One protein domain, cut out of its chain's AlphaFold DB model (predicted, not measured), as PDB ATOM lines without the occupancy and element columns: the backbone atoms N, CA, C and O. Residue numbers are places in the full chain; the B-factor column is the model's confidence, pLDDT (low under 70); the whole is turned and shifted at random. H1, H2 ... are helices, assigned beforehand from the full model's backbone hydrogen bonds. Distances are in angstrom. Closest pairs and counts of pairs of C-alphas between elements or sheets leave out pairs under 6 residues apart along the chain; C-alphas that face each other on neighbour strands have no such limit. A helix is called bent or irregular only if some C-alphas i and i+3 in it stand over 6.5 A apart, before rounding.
ATOM      1  N   ALA A   4     -35.074 -30.384   9.629       80.38
ATOM      2  CA  ALA A   4     -35.228 -31.656   8.927       80.38
ATOM      3  C   ALA A   4     -35.414 -31.497   7.407       80.38
ATOM      4  O   ALA A   4     -34.973 -32.345   6.641       80.38
ATOM      5  N   HIS A   5     -36.050 -30.414   6.951       84.75
ATOM      6  CA  HIS A   5     -36.248 -30.148   5.523       84.75
ATOM      7  C   HIS A   5     -34.930 -29.784   4.832       84.75
ATOM      8  O   HIS A   5     -34.630 -30.321   3.772       84.75
ATOM      9  N   ALA A   6     -34.124 -28.923   5.464       86.50
ATOM     10  CA  ALA A   6     -32.802 -28.563   4.957       86.50
ATOM     11  C   ALA A   6     -31.874 -29.787   4.906       86.50
ATOM     12  O   ALA A   6     -31.163 -29.983   3.925       86.50
ATOM     13  N   LYS A   7     -31.949 -30.650   5.926       88.75
ATOM     14  CA  LYS A   7     -31.183 -31.896   5.976       88.75
ATOM     15  C   LYS A   7     -31.595 -32.885   4.879       88.75
ATOM     16  O   LYS A   7     -30.730 -33.433   4.214       88.75
ATOM     17  N   ILE A   8     -32.897 -33.071   4.638       88.62
ATOM     18  CA  ILE A   8     -33.394 -33.918   3.535       88.62
ATOM     19  C   ILE A   8     -32.887 -33.410   2.184       88.62
ATOM     20  O   ILE A   8     -32.400 -34.202   1.385       88.62
ATOM     21  N   GLN A   9     -32.981 -32.101   1.939       88.50
ATOM     22  CA  GLN A   9     -32.522 -31.502   0.688       88.50
ATOM     23  C   GLN A   9     -31.017 -31.713   0.477       88.50
ATOM     24  O   GLN A   9     -30.600 -32.132  -0.597       88.50
ATOM     25  N   PHE A  10     -30.214 -31.491   1.521       91.44
ATOM     26  CA  PHE A  10     -28.770 -31.713   1.488       91.44
ATOM     27  C   PHE A  10     -28.410 -33.167   1.138       91.44
ATOM     28  O   PHE A  10     -27.591 -33.411   0.254       91.44
ATOM     29  N   GLU A  11     -29.060 -34.138   1.784       90.38
ATOM     30  CA  GLU A  11     -28.822 -35.562   1.521       90.38
ATOM     31  C   GLU A  11     -29.241 -35.959   0.099       90.38
ATOM     32  O   GLU A  11     -28.504 -36.675  -0.581       90.38
ATOM     33  N   LEU A  12     -30.377 -35.451  -0.391       87.62
ATOM     34  CA  LEU A  12     -30.813 -35.644  -1.778       87.62
ATOM     35  C   LEU A  12     -29.794 -35.077  -2.775       87.62
ATOM     36  O   LEU A  12     -29.438 -35.742  -3.748       87.62
ATOM     37  N   ASP A  13     -29.262 -33.885  -2.516       86.25
ATOM     38  CA  ASP A  13     -28.258 -33.269  -3.382       86.25
ATOM     39  C   ASP A  13     -26.931 -34.043  -3.382       86.25
ATOM     40  O   ASP A  13     -26.317 -34.211  -4.440       86.25
ATOM     41  N   SER A  14     -26.540 -34.614  -2.239       85.94
ATOM     42  CA  SER A  14     -25.333 -35.443  -2.110       85.94
ATOM     43  C   SER A  14     -25.395 -36.758  -2.903       85.94
ATOM     44  O   SER A  14     -24.359 -37.319  -3.265       85.94
ATOM     45  N   CYS A  15     -26.602 -37.250  -3.210       81.12
ATOM     46  CA  CYS A  15     -26.814 -38.539  -3.868       81.12
ATOM     47  C   CYS A  15     -27.344 -38.446  -5.308       81.12
ATOM     48  O   CYS A  15     -27.718 -39.471  -5.878       81.12
ATOM     49  N   ARG A  16     -27.268 -37.268  -5.948       74.88
ATOM     50  CA  ARG A  16     -27.677 -37.030  -7.354       74.88
ATOM     51  C   ARG A  16     -27.039 -37.966  -8.396       74.88
ATOM     52  O   ARG A  16     -27.559 -38.078  -9.500       74.88
ATOM     53  N   GLY A  17     -25.938 -38.648  -8.071       71.38
ATOM     54  CA  GLY A  17     -25.297 -39.646  -8.942       71.38
ATOM     55  C   GLY A  17     -25.842 -41.078  -8.819       71.38
ATOM     56  O   GLY A  17     -25.470 -41.939  -9.614       71.38
ATOM     57  N   ARG A  18     -26.697 -41.369  -7.829       81.94
ATOM     58  CA  ARG A  18     -27.301 -42.698  -7.638       81.94
ATOM     59  C   ARG A  18     -28.615 -42.798  -8.400       81.94
ATOM     60  O   ARG A  18     -29.408 -41.864  -8.383       81.94
ATOM     61  N   ARG A  19     -28.872 -43.949  -9.026       81.00
ATOM     62  CA  ARG A  19     -30.174 -44.236  -9.644       81.00
ATOM     63  C   ARG A  19     -31.136 -44.815  -8.615       81.00
ATOM     64  O   ARG A  19     -30.782 -45.761  -7.918       81.00
ATOM     65  N   TRP A  20     -32.339 -44.260  -8.572       82.81
ATOM     66  CA  TRP A  20     -33.428 -44.668  -7.696       82.81
ATOM     67  C   TRP A  20     -34.635 -45.033  -8.553       82.81
ATOM     68  O   TRP A  20     -35.059 -44.249  -9.397       82.81
ATOM     69  N   PHE A  21     -35.205 -46.217  -8.352       79.81
ATOM     70  CA  PHE A  21     -36.314 -46.703  -9.180       79.81
ATOM     71  C   PHE A  21     -37.678 -46.385  -8.576       79.81
ATOM     72  O   PHE A  21     -38.692 -46.443  -9.273       79.81
ATOM     73  N   SER A  22     -37.714 -46.034  -7.290       83.38
ATOM     74  CA  SER A  22     -38.937 -45.594  -6.638       83.38
ATOM     75  C   SER A  22     -38.693 -44.558  -5.536       83.38
ATOM     76  O   SER A  22     -37.665 -44.582  -4.857       83.38
ATOM     77  N   PRO A  23     -39.688 -43.697  -5.262       86.12
ATOM     78  CA  PRO A  23     -39.689 -42.809  -4.097       86.12
ATOM     79  C   PRO A  23     -39.522 -43.543  -2.756       86.12
ATOM     80  O   PRO A  23     -38.981 -42.991  -1.801       86.12
ATOM     81  N   THR A  24     -39.971 -44.799  -2.669       89.12
ATOM     82  CA  THR A  24     -39.846 -45.619  -1.456       89.12
ATOM     83  C   THR A  24     -38.392 -46.001  -1.177       89.12
ATOM     84  O   THR A  24     -37.978 -45.982  -0.021       89.12
ATOM     85  N   GLU A  25     -37.603 -46.293  -2.215       87.62
ATOM     86  CA  GLU A  25     -36.163 -46.568  -2.082       87.62
ATOM     87  C   GLU A  25     -35.406 -45.335  -1.584       87.62
ATOM     88  O   GLU A  25     -34.606 -45.430  -0.654       87.62
ATOM     89  N   VAL A  26     -35.722 -44.162  -2.138       90.19
ATOM     90  CA  VAL A  26     -35.146 -42.888  -1.685       90.19
ATOM     91  C   VAL A  26     -35.518 -42.615  -0.230       90.19
ATOM     92  O   VAL A  26     -34.662 -42.265   0.578       90.19
ATOM     93  N   ALA A  27     -36.781 -42.825   0.146       91.88
ATOM     94  CA  ALA A  27     -37.224 -42.651   1.525       91.88
ATOM     95  C   ALA A  27     -36.532 -43.633   2.489       91.88
ATOM     96  O   ALA A  27     -36.194 -43.246   3.607       91.88
ATOM     97  N   ALA A  28     -36.285 -44.878   2.067       91.56
ATOM     98  CA  ALA A  28     -35.528 -45.866   2.836       91.56
ATOM     99  C   ALA A  28     -34.061 -45.461   3.027       91.56
ATOM    100  O   ALA A  28     -33.513 -45.658   4.108       91.56
ATOM    101  N   PHE A  29     -33.452 -44.843   2.014       91.50
ATOM    102  CA  PHE A  29     -32.094 -44.310   2.096       91.50
ATOM    103  C   PHE A  29     -31.988 -43.075   3.002       91.50
ATOM    104  O   PHE A  29     -31.072 -42.981   3.816       91.50
ATOM    105  N   LEU A  30     -32.938 -42.142   2.898       92.31
ATOM    106  CA  LEU A  30     -32.947 -40.904   3.684       92.31
ATOM    107  C   LEU A  30     -33.305 -41.124   5.156       92.31
ATOM    108  O   LEU A  30     -32.841 -40.382   6.022       92.31
ATOM    109  N   ALA A  31     -34.136 -42.124   5.452       92.06
ATOM    110  CA  ALA A  31     -34.620 -42.406   6.799       92.06
ATOM    111  C   ALA A  31     -33.511 -42.481   7.873       92.06
ATOM    112  O   ALA A  31     -33.609 -41.751   8.867       92.06
ATOM    113  N   PRO A  32     -32.438 -43.282   7.698       91.44
ATOM    114  CA  PRO A  32     -31.336 -43.333   8.659       91.44
ATOM    115  C   PRO A  32     -30.511 -42.037   8.719       91.44
ATOM    116  O   PRO A  32     -30.057 -41.677   9.798       91.44
ATOM    117  N   GLN A  33     -30.357 -41.302   7.611       90.12
ATOM    118  CA  GLN A  33     -29.549 -40.068   7.570       90.12
ATOM    119  C   GLN A  33     -30.216 -38.912   8.324       90.12
ATOM    120  O   GLN A  33     -29.582 -38.123   9.032       90.12
ATOM    121  N   VAL A  34     -31.536 -38.815   8.191       88.38
ATOM    122  CA  VAL A  34     -32.336 -37.730   8.768       88.38
ATOM    123  C   VAL A  34     -32.848 -38.097  10.168       88.38
ATOM    124  O   VAL A  34     -33.241 -37.211  10.921       88.38
ATOM    125  N   GLY A  35     -32.805 -39.377  10.554       89.62
ATOM    126  CA  GLY A  35     -33.332 -39.861  11.836       89.62
ATOM    127  C   GLY A  35     -34.863 -39.914  11.863       89.62
ATOM    128  O   GLY A  35     -35.490 -39.683  12.897       89.62
ATOM    129  N   VAL A  36     -35.492 -40.168  10.712       88.44
ATOM    130  CA  VAL A  36     -36.950 -40.148  10.527       88.44
ATOM    131  C   VAL A  36     -37.388 -41.444   9.857       88.44
ATOM    132  O   VAL A  36     -36.751 -41.902   8.922       88.44
ATOM    133  N   SER A  37     -38.497 -42.047  10.289       92.38
ATOM    134  CA  SER A  37     -38.979 -43.282   9.659       92.38
ATOM    135  C   SER A  37     -39.450 -43.059   8.216       92.38
ATOM    136  O   SER A  37     -40.030 -42.022   7.887       92.38
ATOM    137  N   VAL A  38     -39.294 -44.082   7.369       90.62
ATOM    138  CA  VAL A  38     -39.769 -44.089   5.970       90.62
ATOM    139  C   VAL A  38     -41.240 -43.681   5.886       90.62
ATOM    140  O   VAL A  38     -41.612 -42.782   5.137       90.62
ATOM    141  N   GLY A  39     -42.085 -44.271   6.736       90.56
ATOM    142  CA  GLY A  39     -43.509 -43.948   6.774       90.56
ATOM    143  C   GLY A  39     -43.802 -42.492   7.153       90.56
ATOM    144  O   GLY A  39     -44.840 -41.968   6.757       90.56
ATOM    145  N   ARG A  40     -42.927 -41.819   7.909       89.50
ATOM    146  CA  ARG A  40     -43.078 -40.395   8.255       89.50
ATOM    147  C   ARG A  40     -42.599 -39.481   7.124       89.50
ATOM    148  O   ARG A  40     -43.246 -38.464   6.886       89.50
ATOM    149  N   LEU A  41     -41.546 -39.862   6.397       89.81
ATOM    150  CA  LEU A  41     -41.117 -39.173   5.172       89.81
ATOM    151  C   LEU A  41     -42.201 -39.232   4.087       89.81
ATOM    152  O   LEU A  41     -42.504 -38.225   3.459       89.81
ATOM    153  N   MET A  42     -42.848 -40.388   3.936       90.88
ATOM    154  CA  MET A  42     -43.850 -40.634   2.893       90.88
ATOM    155  C   MET A  42     -45.223 -40.026   3.212       90.88
ATOM    156  O   MET A  42     -45.930 -39.602   2.303       90.88
ATOM    157  N   ARG A  43     -45.605 -39.949   4.497       89.06
ATOM    158  CA  ARG A  43     -46.868 -39.318   4.934       89.06
ATOM    159  C   ARG A  43     -46.804 -37.789   4.960       89.06
ATOM    160  O   ARG A  43     -47.841 -37.133   4.890       89.06
ATOM    161  N   ASN A  44     -45.612 -37.202   5.071       90.81
ATOM    162  CA  ASN A  44     -45.456 -35.752   5.038       90.81
ATOM    163  C   ASN A  44     -45.411 -35.251   3.588       90.81
ATOM    164  O   ASN A  44     -44.421 -35.457   2.887       90.81
ATOM    165  N   LYS A  45     -46.455 -34.524   3.165       87.06
ATOM    166  CA  LYS A  45     -46.604 -34.010   1.789       87.06
ATOM    167  C   LYS A  45     -45.382 -33.233   1.282       87.06
ATOM    168  O   LYS A  45     -45.029 -33.363   0.116       87.06
ATOM    169  N   ARG A  46     -44.719 -32.448   2.141       87.19
ATOM    170  CA  ARG A  46     -43.556 -31.636   1.738       87.19
ATOM    171  C   ARG A  46     -42.314 -32.489   1.491       87.19
ATOM    172  O   ARG A  46     -41.593 -32.232   0.540       87.19
ATOM    173  N   TYR A  47     -42.063 -33.486   2.336       90.00
ATOM    174  CA  TYR A  47     -40.919 -34.389   2.158       90.00
ATOM    175  C   TYR A  47     -41.141 -35.331   0.981       90.00
ATOM    176  O   TYR A  47     -40.230 -35.556   0.193       90.00
ATOM    177  N   ARG A  48     -42.376 -35.812   0.824       89.88
ATOM    178  CA  ARG A  48     -42.773 -36.636  -0.311       89.88
ATOM    179  C   ARG A  48     -42.555 -35.922  -1.646       89.88
ATOM    180  O   ARG A  48     -41.970 -36.522  -2.535       89.88
ATOM    181  N   ALA A  49     -42.942 -34.648  -1.748       86.44
ATOM    182  CA  ALA A  49     -42.728 -33.854  -2.957       86.44
ATOM    183  C   ALA A  49     -41.241 -33.751  -3.344       86.44
ATOM    184  O   ALA A  49     -40.911 -33.993  -4.497       86.44
ATOM    185  N   LEU A  50     -40.347 -33.481  -2.382       87.56
ATOM    186  CA  LEU A  50     -38.898 -33.432  -2.640       87.56
ATOM    187  C   LEU A  50     -38.335 -34.776  -3.115       87.56
ATOM    188  O   LEU A  50     -37.486 -34.832  -4.000       87.56
ATOM    189  N   ILE A  51     -38.805 -35.868  -2.511       89.31
ATOM    190  CA  ILE A  51     -38.381 -37.221  -2.869       89.31
ATOM    191  C   ILE A  51     -38.860 -37.579  -4.282       89.31
ATOM    192  O   ILE A  51     -38.079 -38.096  -5.079       89.31
ATOM    193  N   ASP A  52     -40.123 -37.294  -4.595       86.00
ATOM    194  CA  ASP A  52     -40.696 -37.527  -5.923       86.00
ATOM    195  C   ASP A  52     -39.971 -36.695  -6.989       86.00
ATOM    196  O   ASP A  52     -39.592 -37.222  -8.034       86.00
ATOM    197  N   GLU A  53     -39.715 -35.419  -6.704       84.81
ATOM    198  CA  GLU A  53     -38.973 -34.521  -7.587       84.81
ATOM    199  C   GLU A  53     -37.556 -35.041  -7.861       84.81
ATOM    200  O   GLU A  53     -37.137 -35.098  -9.017       84.81
ATOM    201  N   HIS A  54     -36.845 -35.505  -6.831       84.81
ATOM    202  CA  HIS A  54     -35.503 -36.062  -6.992       84.81
ATOM    203  C   HIS A  54     -35.480 -37.309  -7.888       84.81
ATOM    204  O   HIS A  54     -34.575 -37.453  -8.707       84.81
ATOM    205  N   VAL A  55     -36.473 -38.199  -7.769       84.25
ATOM    206  CA  VAL A  55     -36.596 -39.387  -8.636       84.25
ATOM    207  C   VAL A  55     -36.916 -38.987 -10.079       84.25
ATOM    208  O   VAL A  55     -36.354 -39.552 -11.016       84.25
ATOM    209  N   LEU A  56     -37.784 -37.992 -10.277       78.50
ATOM    210  CA  LEU A  56     -38.185 -37.516 -11.607       78.50
ATOM    211  C   LEU A  56     -37.064 -36.783 -12.351       78.50
ATOM    212  O   LEU A  56     -36.988 -36.862 -13.576       78.50
ATOM    213  N   GLN A  57     -36.185 -36.086 -11.631       78.31
ATOM    214  CA  GLN A  57     -35.064 -35.340 -12.211       78.31
ATOM    215  C   GLN A  57     -33.881 -36.233 -12.627       78.31
ATOM    216  O   GLN A  57     -32.912 -35.733 -13.201       78.31
ATOM    217  N   GLN A  58     -33.930 -37.548 -12.373       75.44
ATOM    218  CA  GLN A  58     -32.823 -38.438 -12.714       75.44
ATOM    219  C   GLN A  58     -32.682 -38.641 -14.235       75.44
ATOM    220  O   GLN A  58     -33.640 -39.033 -14.916       75.44
TER     221      GLN A  58
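Overview. This is residues 4 to 58 of the 180 residues of an uncharacterized protein of Sphingobium yanoikuyae (UniProt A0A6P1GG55). H1 and H4, the first and last helices, run side by side the same way, and H2 crosses the pair on one side, reaching from H4 at its beginning to H1 at its end. The short H3 makes the turn between H2 and H4. You have 55 printed residues, all helix in class, with four named helices in the order H1, H2, H3, H4 and no named strand. The whole is compact, with a radius of gyration of the C-alphas of 9.7 A, and rounded, spanning 23 by 17 by 16 A.

Along the chain. Find C-alpha 4 at (-35.228, -31.656, 8.927); from there H1, residues 4 to 14, runs 15.3 A. Look next at C-alpha 23, (-39.689, -42.809, -4.097), where H2 begins; it takes residues 23 to 34, 15.7 A, and is only just irregular, with C-alphas 29 and 32 6.7 A apart. H3 is residues 38 to 43, 8.6 A. H4, residues 45 to 56, runs 16.2 A to C-alpha 56 at (-38.185, -37.516, -11.607).

Arrangement. H2 and H4 are the hubs, touching three helices each. H1 touches H4 at a shallow tilt of 7 degrees, the same way, closest at the C-alphas of Leu 12 and His 54, 7.0 A. With residues 30 to 34 alone H2 touches H1, closest at the C-alphas of Val 34 and Ile 8, 6.6 A, at a steep tilt of 68 degrees, only just short of about perpendicular. With residues 23 to 27 alone it touches H4 at a steep tilt of 62 degrees, closest at the C-alphas of Pro 23 and Asp 52, 5.7 A. H2 touches H3, closest at the C-alphas of Ala 27 and Val 38, 5.3 A. H3 and H4 only just touch, only at the corner, with 3 pairs of C-alphas within 8 A, the closest those of Met 42 and Arg 48, 5.2 A. H1 and H3 are apart. Every O i to N i+4 pair is within hydrogen-bond range in H1, H3 and H4, and 6 of 8 in H2.

Size, cuts and confidence. The C-alphas farthest apart are those of Gly 17 and Arg 43, 25.7 A. The printed part has no cut, and no link is long. Mean pLDDT of the printed part is 86.7, and no printed residue is under 70.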